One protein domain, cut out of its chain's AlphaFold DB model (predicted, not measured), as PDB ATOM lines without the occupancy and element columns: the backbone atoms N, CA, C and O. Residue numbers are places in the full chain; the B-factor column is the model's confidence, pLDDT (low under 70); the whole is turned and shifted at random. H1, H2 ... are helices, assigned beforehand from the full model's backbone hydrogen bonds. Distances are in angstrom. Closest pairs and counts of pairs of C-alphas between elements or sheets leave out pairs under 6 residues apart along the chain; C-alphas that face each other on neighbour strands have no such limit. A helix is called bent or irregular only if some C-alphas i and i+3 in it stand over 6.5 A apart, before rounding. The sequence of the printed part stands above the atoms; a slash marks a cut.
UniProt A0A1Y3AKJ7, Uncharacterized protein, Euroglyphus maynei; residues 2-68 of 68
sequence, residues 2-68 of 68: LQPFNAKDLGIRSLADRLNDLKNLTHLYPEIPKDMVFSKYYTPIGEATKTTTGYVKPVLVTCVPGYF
ATOM      1  N   LEU A   2      37.963  19.936  33.900       81.62
ATOM      2  CA  LEU A   2      39.213  19.250  34.263       81.62
ATOM      3  C   LEU A   2      40.247  20.277  34.746       81.62
ATOM      4  O   LEU A   2      40.438  21.297  34.085       81.62
ATOM      5  N   GLN A   3      40.907  20.020  35.874       88.94
ATOM      6  CA  GLN A   3      42.021  20.862  36.311       88.94
ATOM      7  C   GLN A   3      43.310  20.500  35.553       88.94
ATOM      8  O   GLN A   3      43.483  19.333  35.190       88.94
ATOM      9  N   PRO A   4      44.219  21.465  35.314       93.06
ATOM     10  CA  PRO A   4      45.521  21.180  34.724       93.06
ATOM     11  C   PRO A   4      46.333  20.214  35.590       93.06
ATOM     12  O   PRO A   4      46.381  20.366  36.810       93.06
ATOM     13  N   PHE A   5      47.006  19.256  34.955       92.19
ATOM     14  CA  PHE A   5      47.897  18.328  35.648       92.19
ATOM     15  C   PHE A   5      49.295  18.928  35.795       92.19
ATOM     16  O   PHE A   5      49.871  19.433  34.832       92.19
ATOM     17  N   ASN A   6      49.857  18.837  36.998       95.12
ATOM     18  CA  ASN A   6      51.240  19.206  37.279       95.12
ATOM     19  C   ASN A   6      52.172  17.975  37.249       95.12
ATOM     20  O   ASN A   6      51.742  16.833  37.081       95.12
ATOM     21  N   ALA A   7      53.474  18.195  37.443       94.50
ATOM     22  CA  ALA A   7      54.466  17.117  37.432       94.50
ATOM     23  C   ALA A   7      54.234  16.045  38.518       94.50
ATOM     24  O   ALA A   7      54.473  14.865  38.268       94.50
ATOM     25  N   LYS A   8      53.736  16.426  39.706       94.06
ATOM     26  CA  LYS A   8      53.400  15.464  40.770       94.06
ATOM     27  C   LYS A   8      52.225  14.583  40.353       94.06
ATOM     28  O   LYS A   8      52.274  13.377  40.567       94.06
ATOM     29  N   ASP A   9      51.215  15.157  39.701       92.06
ATOM     30  CA  ASP A   9      50.065  14.402  39.196       92.06
ATOM     31  C   ASP A   9      50.498  13.333  38.188       92.06
ATOM     32  O   ASP A   9      50.092  12.171  38.295       92.06
ATOM     33  N   LEU A  10      51.354  13.717  37.239       91.62
ATOM     34  CA  LEU A  10      51.878  12.817  36.211       91.62
ATOM     35  C   LEU A  10      52.842  11.762  36.773       91.62
ATOM     36  O   LEU A  10      52.972  10.691  36.185       91.62
ATOM     37  N   GLY A  11      53.474  12.031  37.921       92.00
ATOM     38  CA  GLY A  11      54.274  11.051  38.660       92.00
ATOM     39  C   GLY A  11      53.438   9.985  39.381       92.00
ATOM     40  O   GLY A  11      53.877   8.847  39.496       92.00
ATOM     41  N   ILE A  12      52.227  10.324  39.839       91.56
ATOM     42  CA  ILE A  12      51.310   9.369  40.496       91.56
ATOM     43  C   ILE A  12      50.673   8.429  39.469       91.56
ATOM     44  O   ILE A  12      50.517   7.232  39.714       91.56
ATOM     45  N   ARG A  13      50.254   8.979  38.328       91.00
ATOM     46  CA  ARG A  13      49.614   8.229  37.247       91.00
ATOM     47  C   ARG A  13      49.907   8.916  35.927       91.00
ATOM     48  O   ARG A  13      49.714  10.129  35.815       91.00
ATOM     49  N   SER A  14      50.336   8.125  34.949       92.62
ATOM     50  CA  SER A  14      50.711   8.618  33.629       92.62
ATOM     51  C   SER A  14      49.553   9.357  32.953       92.62
ATOM     52  O   SER A  14      48.377   9.091  33.218       92.62
ATOM     53  N   LEU A  15      49.877  10.272  32.037       93.44
ATOM     54  CA  LEU A  15      48.857  10.964  31.251       93.44
ATOM     55  C   LEU A  15      47.986   9.978  30.455       93.44
ATOM     56  O   LEU A  15      46.772  10.145  30.410       93.44
ATOM     57  N   ALA A  16      48.592   8.946  29.861       93.19
ATOM     58  CA  ALA A  16      47.879   7.956  29.057       93.19
ATOM     59  C   ALA A  16      46.844   7.186  29.888       93.19
ATOM     60  O   ALA A  16      45.698   7.049  29.468       93.19
ATOM     61  N   ASP A  17      47.213   6.766  31.098       92.44
ATOM     62  CA  ASP A  17      46.287   6.082  32.001       92.44
ATOM     63  C   ASP A  17      45.144   7.000  32.448       92.44
ATOM     64  O   ASP A  17      43.990   6.584  32.466       92.44
ATOM     65  N   ARG A  18      45.432   8.277  32.731       92.31
ATOM     66  CA  ARG A  18      44.389   9.263  33.053       92.31
ATOM     67  C   ARG A  18      43.429   9.488  31.878       92.31
ATOM     68  O   ARG A  18      42.227   9.596  32.089       92.31
ATOM     69  N   LEU A  19      43.923   9.526  30.638       92.44
ATOM     70  CA  LEU A  19      43.076   9.613  29.439       92.44
ATOM     71  C   LEU A  19      42.255   8.335  29.208       92.44
ATOM     72  O   LEU A  19      41.127   8.400  28.709       92.44
ATOM     73  N   ASN A  20      42.795   7.172  29.575       92.06
ATOM     74  CA  ASN A  20      42.064   5.911  29.524       92.06
ATOM     75  C   ASN A  20      40.917   5.884  30.547       92.06
ATOM     76  O   ASN A  20      39.828   5.405  30.223       92.06
ATOM     77  N   ASP A  21      41.140   6.426  31.746       90.81
ATOM     78  CA  ASP A  21      40.126   6.534  32.801       90.81
ATOM     79  C   ASP A  21      38.926   7.397  32.349       90.81
ATOM     80  O   ASP A  21      37.772   7.077  32.631       90.81
ATOM     81  N   LEU A  22      39.181   8.452  31.567       90.94
ATOM     82  CA  LEU A  22      38.165   9.365  31.033       90.94
ATOM     83  C   LEU A  22      37.494   8.800  29.767       90.94
ATOM     84  O   LEU A  22      37.907   9.070  28.637       90.94
ATOM     85  N   LYS A  23      36.438   7.998  29.941       87.81
ATOM     86  CA  LYS A  23      35.724   7.322  28.834       87.81
ATOM     87  C   LYS A  23      34.942   8.256  27.908       87.81
ATOM     88  O   LYS A  23      34.721   7.913  26.754       87.81
ATOM     89  N   ASN A  24      34.587   9.444  28.384       88.25
ATOM     90  CA  ASN A  24      33.942  10.487  27.587       88.25
ATOM     91  C   ASN A  24      34.875  11.098  26.524       88.25
ATOM     92  O   ASN A  24      34.398  11.595  25.507       88.25
ATOM     93  N   LEU A  25      36.193  11.062  26.741       89.56
ATOM     94  CA  LEU A  25      37.174  11.437  25.727       89.56
ATOM     95  C   LEU A  25      37.381  10.242  24.799       89.56
ATOM     96  O   LEU A  25      37.897   9.214  25.231       89.56
ATOM     97  N   THR A  26      36.967  10.369  23.541       93.06
ATOM     98  CA  THR A  26      37.011   9.274  22.556       93.06
ATOM     99  C   THR A  26      37.993   9.550  21.424       93.06
ATOM    100  O   THR A  26      38.690   8.636  20.985       93.06
ATOM    101  N   HIS A  27      38.106  10.811  21.003       95.44
ATOM    102  CA  HIS A  27      38.936  11.228  19.880       95.44
ATOM    103  C   HIS A  27      39.860  12.378  20.266       95.44
ATOM    104  O   HIS A  27      39.543  13.226  21.101       95.44
ATOM    105  N   LEU A  28      41.021  12.383  19.634       93.75
ATOM    106  CA  LEU A  28      41.984  13.464  19.621       93.75
ATOM    107  C   LEU A  28      41.711  14.328  18.401       93.75
ATOM    108  O   LEU A  28      41.347  13.817  17.341       93.75
ATOM    109  N   TYR A  29      41.956  15.625  18.537       93.62
ATOM    110  CA  TYR A  29      41.916  16.519  17.393       93.62
ATOM    111  C   TYR A  29      42.962  16.087  16.341       93.62
ATOM    112  O   TYR A  29      44.109  15.817  16.715       93.62
ATOM    113  N   PRO A  30      42.618  16.045  15.041       94.50
ATOM    114  CA  PRO A  30      41.319  16.412  14.474       94.50
ATOM    115  C   PRO A  30      40.224  15.346  14.652       94.50
ATOM    116  O   PRO A  30      39.160  15.708  15.130       94.50
ATOM    117  N   GLU A  31      40.472  14.066  14.349       94.44
ATOM    118  CA  GLU A  31      39.494  12.964  14.501       94.44
ATOM    119  C   GLU A  31      40.181  11.597  14.710       94.44
ATOM    120  O   GLU A  31      39.854  10.591  14.086       94.44
ATOM    121  N   ILE A  32      41.201  11.542  15.565       95.88
ATOM    122  CA  ILE A  32      41.980  10.312  15.768       95.88
ATOM    123  C   ILE A  32      41.445   9.570  16.998       95.88
ATOM    124  O   ILE A  32      41.457  10.155  18.081       95.88
ATOM    125  N   PRO A  33      41.028   8.295  16.904       95.50
ATOM    126  CA  PRO A  33      40.608   7.529  18.076       95.50
ATOM    127  C   PRO A  33      41.716   7.496  19.132       95.50
ATOM    128  O   PRO A  33      42.865   7.164  18.826       95.50
ATOM    129  N   LYS A  34      41.395   7.822  20.390       94.06
ATOM    130  CA  LYS A  34      42.416   7.966  21.442       94.06
ATOM    131  C   LYS A  34      43.244   6.699  21.635       94.06
ATOM    132  O   LYS A  34      44.458   6.772  21.821       94.06
ATOM    133  N   ASP A  35      42.596   5.541  21.535       93.31
ATOM    134  CA  ASP A  35      43.225   4.249  21.777       93.31
ATOM    135  C   ASP A  35      44.198   3.894  20.651       93.31
ATOM    136  O   ASP A  35      45.175   3.194  20.889       93.31
ATOM    137  N   MET A  36      44.029   4.453  19.451       94.56
ATOM    138  CA  MET A  36      44.995   4.285  18.364       94.56
ATOM    139  C   MET A  36      46.365   4.889  18.713       94.56
ATOM    140  O   MET A  36      47.395   4.390  18.271       94.56
ATOM    141  N   VAL A  37      46.385   5.953  19.522       93.88
ATOM    142  CA  VAL A  37      47.605   6.705  19.859       93.88
ATOM    143  C   VAL A  37      48.145   6.319  21.234       93.88
ATOM    144  O   VAL A  37      49.351   6.114  21.393       93.88
ATOM    145  N   PHE A  38      47.263   6.224  22.231       94.81
ATOM    146  CA  PHE A  38      47.656   6.074  23.630       94.81
ATOM    147  C   PHE A  38      47.665   4.636  24.144       94.81
ATOM    148  O   PHE A  38      48.281   4.406  25.181       94.81
ATOM    149  N   SER A  39      47.077   3.669  23.427       92.25
ATOM    150  CA  SER A  39      47.001   2.271  23.893       92.25
ATOM    151  C   SER A  39      48.348   1.683  24.291       92.25
ATOM    152  O   SER A  39      48.454   1.024  25.321       92.25
ATOM    153  N   LYS A  40      49.402   1.985  23.526       92.94
ATOM    154  CA  LYS A  40      50.769   1.517  23.802       92.94
ATOM    155  C   LYS A  40      51.378   2.063  25.101       92.94
ATOM    156  O   LYS A  40      52.406   1.562  25.540       92.94
ATOM    157  N   TYR A  41      50.789   3.108  25.676       93.75
ATOM    158  CA  TYR A  41      51.231   3.737  26.920       93.75
ATOM    159  C   TYR A  41      50.319   3.403  28.106       93.75
ATOM    160  O   TYR A  41      50.554   3.908  29.202       93.75
ATOM    161  N   TYR A  42      49.276   2.592  27.906       92.25
ATOM    162  CA  TYR A  42      48.418   2.151  28.999       92.25
ATOM    163  C   TYR A  42      49.143   1.127  29.861       92.25
ATOM    164  O   TYR A  42      49.749   0.180  29.357       92.25
ATOM    165  N   THR A  43      49.033   1.294  31.173       89.12
ATOM    166  CA  THR A  43      49.547   0.327  32.135       89.12
ATOM    167  C   THR A  43      48.642  -0.913  32.120       89.12
ATOM    168  O   THR A  43      47.447  -0.795  32.415       89.12
ATOM    169  N   PRO A  44      49.162  -2.116  31.805       81.56
ATOM    170  CA  PRO A  44      48.365  -3.337  31.806       81.56
ATOM    171  C   PRO A  44      47.778  -3.613  33.194       81.56
ATOM    172  O   PRO A  44      48.495  -3.718  34.187       81.56
ATOM    173  N   ILE A  45      46.456  -3.767  33.268       69.31
ATOM    174  CA  ILE A  45      45.743  -4.019  34.533       69.31
ATOM    175  C   ILE A  45      45.948  -5.480  35.000       69.31
ATOM    176  O   ILE A  45      45.790  -5.788  36.177       69.31
ATOM    177  N   GLY A  46      46.338  -6.384  34.092       60.50
ATOM    178  CA  GLY A  46      46.290  -7.837  34.292       60.50
ATOM    179  C   GLY A  46      47.361  -8.454  35.199       60.50
ATOM    180  O   GLY A  46      47.053  -9.396  35.922       60.50
ATOM    181  N   GLU A  47      48.595  -7.948  35.221       53.53
ATOM    182  CA  GLU A  47      49.715  -8.688  35.841       53.53
ATOM    183  C   GLU A  47      49.894  -8.444  37.348       53.53
ATOM    184  O   GLU A  47      50.587  -9.202  38.019       53.53
ATOM    185  N   ALA A  48      49.243  -7.428  37.923       54.16
ATOM    186  CA  ALA A  48      49.490  -7.015  39.309       54.16
ATOM    187  C   ALA A  48      48.340  -7.312  40.291       54.16
ATOM    188  O   ALA A  48      48.337  -6.786  41.405       54.16
ATOM    189  N   THR A  49      47.342  -8.106  39.893       53.91
ATOM    190  CA  THR A  49      46.095  -8.271  40.669       53.91
ATOM    191  C   THR A  49      46.139  -9.387  41.706       53.91
ATOM    192  O   THR A  49      45.393  -9.328  42.683       53.91
ATOM    193  N   LYS A  50      47.031 -10.370  41.556       56.28
ATOM    194  CA  LYS A  50      47.215 -11.440  42.541       56.28
ATOM    195  C   LYS A  50      48.569 -11.289  43.205       56.28
ATOM    196  O   LYS A  50      49.587 -11.733  42.687       56.28
ATOM    197  N   THR A  51      48.573 -10.643  44.363       61.59
ATOM    198  CA  THR A  51      49.709 -10.781  45.268       61.59
ATOM    199  C   THR A  51      49.731 -12.217  45.792       61.59
ATOM    200  O   THR A  51      48.679 -12.804  46.056       61.59
ATOM    201  N   THR A  52      50.920 -12.797  45.960       68.38
ATOM    202  CA  THR A  52      51.110 -14.146  46.535       68.38
ATOM    203  C   THR A  52      50.427 -14.307  47.901       68.38
ATOM    204  O   THR A  52      50.132 -15.415  48.329       68.38
ATOM    205  N   THR A  53      50.144 -13.194  48.579       81.69
ATOM    206  CA  THR A  53      49.568 -13.105  49.922       81.69
ATOM    207  C   THR A  53      48.038 -13.005  49.953       81.69
ATOM    208  O   THR A  53      47.468 -12.924  51.036       81.69
ATOM    209  N   GLY A  54      47.355 -13.012  48.800       82.44
ATOM    210  CA  GLY A  54      45.888 -12.964  48.724       82.44
ATOM    211  C   GLY A  54      45.272 -11.563  48.845       82.44
ATOM    212  O   GLY A  54      44.051 -11.432  48.780       82.44
ATOM    213  N   TYR A  55      46.084 -10.508  48.966       81.94
ATOM    214  CA  TYR A  55      45.598  -9.127  48.950       81.94
ATOM    215  C   TYR A  55      45.335  -8.632  47.525       81.94
ATOM    216  O   TYR A  55      46.122  -8.872  46.601       81.94
ATOM    217  N   VAL A  56      44.250  -7.874  47.371       80.31
ATOM    218  CA  VAL A  56      43.889  -7.203  46.118       80.31
ATOM    219  C   VAL A  56      44.636  -5.877  46.022       80.31
ATOM    220  O   VAL A  56      44.564  -5.047  46.928       80.31
ATOM    221  N   LYS A  57      45.351  -5.660  44.916       79.56
ATOM    222  CA  LYS A  57      46.053  -4.397  44.670       79.56
ATOM    223  C   LYS A  57      45.039  -3.291  44.336       79.56
ATOM    224  O   LYS A  57      44.284  -3.457  43.376       79.56
ATOM    225  N   PRO A  58      45.014  -2.167  45.074       82.69
ATOM    226  CA  PRO A  58      44.116  -1.065  44.758       82.69
ATOM    227  C   PRO A  58      44.537  -0.379  43.452       82.69
ATOM    228  O   PRO A  58      45.728  -0.254  43.156       82.69
ATOM    229  N   VAL A  59      43.552   0.091  42.685       84.06
ATOM    230  CA  VAL A  59      43.755   0.834  41.435       84.06
ATOM    231  C   VAL A  59      43.203   2.244  41.604       84.06
ATOM    232  O   VAL A  59      42.058   2.425  42.008       84.06
ATOM    233  N   LEU A  60      44.028   3.242  41.290       86.75
ATOM    234  CA  LEU A  60      43.619   4.643  41.253       86.75
ATOM    235  C   LEU A  60      43.077   4.984  39.867       86.75
ATOM    236  O   LEU A  60      43.708   4.651  38.865       86.75
ATOM    237  N   VAL A  61      41.936   5.670  39.826       86.31
ATOM    238  CA  VAL A  61      41.233   6.043  38.592       86.31
ATOM    239  C   VAL A  61      40.888   7.527  38.653       86.31
ATOM    240  O   VAL A  61      40.454   8.026  39.691       86.31
ATOM    241  N   THR A  62      41.092   8.243  37.550       87.38
ATOM    242  CA  THR A  62      40.699   9.653  37.420       87.38
ATOM    243  C   THR A  62      39.256   9.758  36.941       87.38
ATOM    244  O   THR A  62      38.928   9.280  35.861       87.38
ATOM    245  N   CYS A  63      38.398  10.433  37.705       85.81
ATOM    246  CA  CYS A  63      37.016  10.707  37.322       85.81
ATOM    247  C   CYS A  63      36.702  12.205  37.410       85.81
ATOM    248  O   CYS A  63      37.271  12.933  38.225       85.81
ATOM    249  N   VAL A  64      35.793  12.674  36.553       84.94
ATOM    250  CA  VAL A  64      35.239  14.031  36.631       84.94
ATOM    251  C   VAL A  64      33.838  13.921  37.222       84.94
ATOM    252  O   VAL A  64      32.992  13.268  36.612       84.94
ATOM    253  N   PRO A  65      33.564  14.549  38.379       82.88
ATOM    254  CA  PRO A  65      32.232  14.527  38.972       82.88
ATOM    255  C   PRO A  65      31.161  14.984  37.973       82.88
ATOM    256  O   PRO A  65      31.333  16.006  37.306       82.88
ATOM    257  N   GLY A  66      30.068  14.224  37.875       74.88
ATOM    258  CA  GLY A  66      28.943  14.514  36.975       74.88
ATOM    259  C   GLY A  66      29.020  13.868  35.587       74.88
ATOM    260  O   GLY A  66      28.070  14.000  34.825       74.88
ATOM    261  N   TYR A  67      30.099  13.149  35.270       64.62
ATOM    262  CA  TYR A  67      30.196  12.294  34.085       64.62
ATOM    263  C   TYR A  67      30.354  10.842  34.557       64.62
ATOM    264  O   TYR A  67      31.442  10.453  34.982       64.62
ATOM    265  N   PHE A  68      29.250  10.086  34.540       56.00
ATOM    266  CA  PHE A  68      29.175   8.657  34.872       56.00
ATOM    267  C   PHE A  68      28.812   7.850  33.628       56.00
ATOM    268  O   PHE A  68      27.958   8.343  32.856       56.00
TER     269      PHE A  68
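Overview. This is residues 2 to 68 of the 68 residues of an uncharacterized protein of Euroglyphus maynei (UniProt A0A1Y3AKJ7). There is little regular structure: three short helices make a small body, with H2 packed on H3 and H1 near H2, and the long unnamed stretch 42 to 68 runs out from it and folds back. Residues 50 to 55 stick out. The printed part has 67 residues, 21 of them in H1, H2 and H3, in that order; it is all helix, with no named strand. It is loose, with a radius of gyration of the C-alphas of 14.1 A, and elongated, spanning 46 by 26 by 25 A.

Along the chain. H1, residues 7 to 12, begins at C-alpha 7 (54.466, 17.117, 37.432). H2 is residues 15 to 21, 9.9 A long. H3, residues 34 to 41, 11.2 A long, ends at C-alpha 41 (51.231, 3.737, 26.920); it is irregular, with C-alphas 37 and 40 7.2 A apart.

Arrangement. H1 and H2 meet only through their tight link. H2 touches H3, the closest C-alphas being Ala 16 and Phe 38, 5.7 A apart. They run opposite ways at a steep tilt of 61 degrees. H1 and H3 are apart. Every O i to N i+4 pair is within hydrogen-bond range in H1 and H2, and 2 of 4 in H3.

Size, cuts and confidence. The farthest C-alphas, Pro 30 and Thr 53, are 46.9 A apart. The printed part has no cut. The link from H2 to H3 is long. Residues 45 to 52 and 67 to 68 have pLDDT under 70.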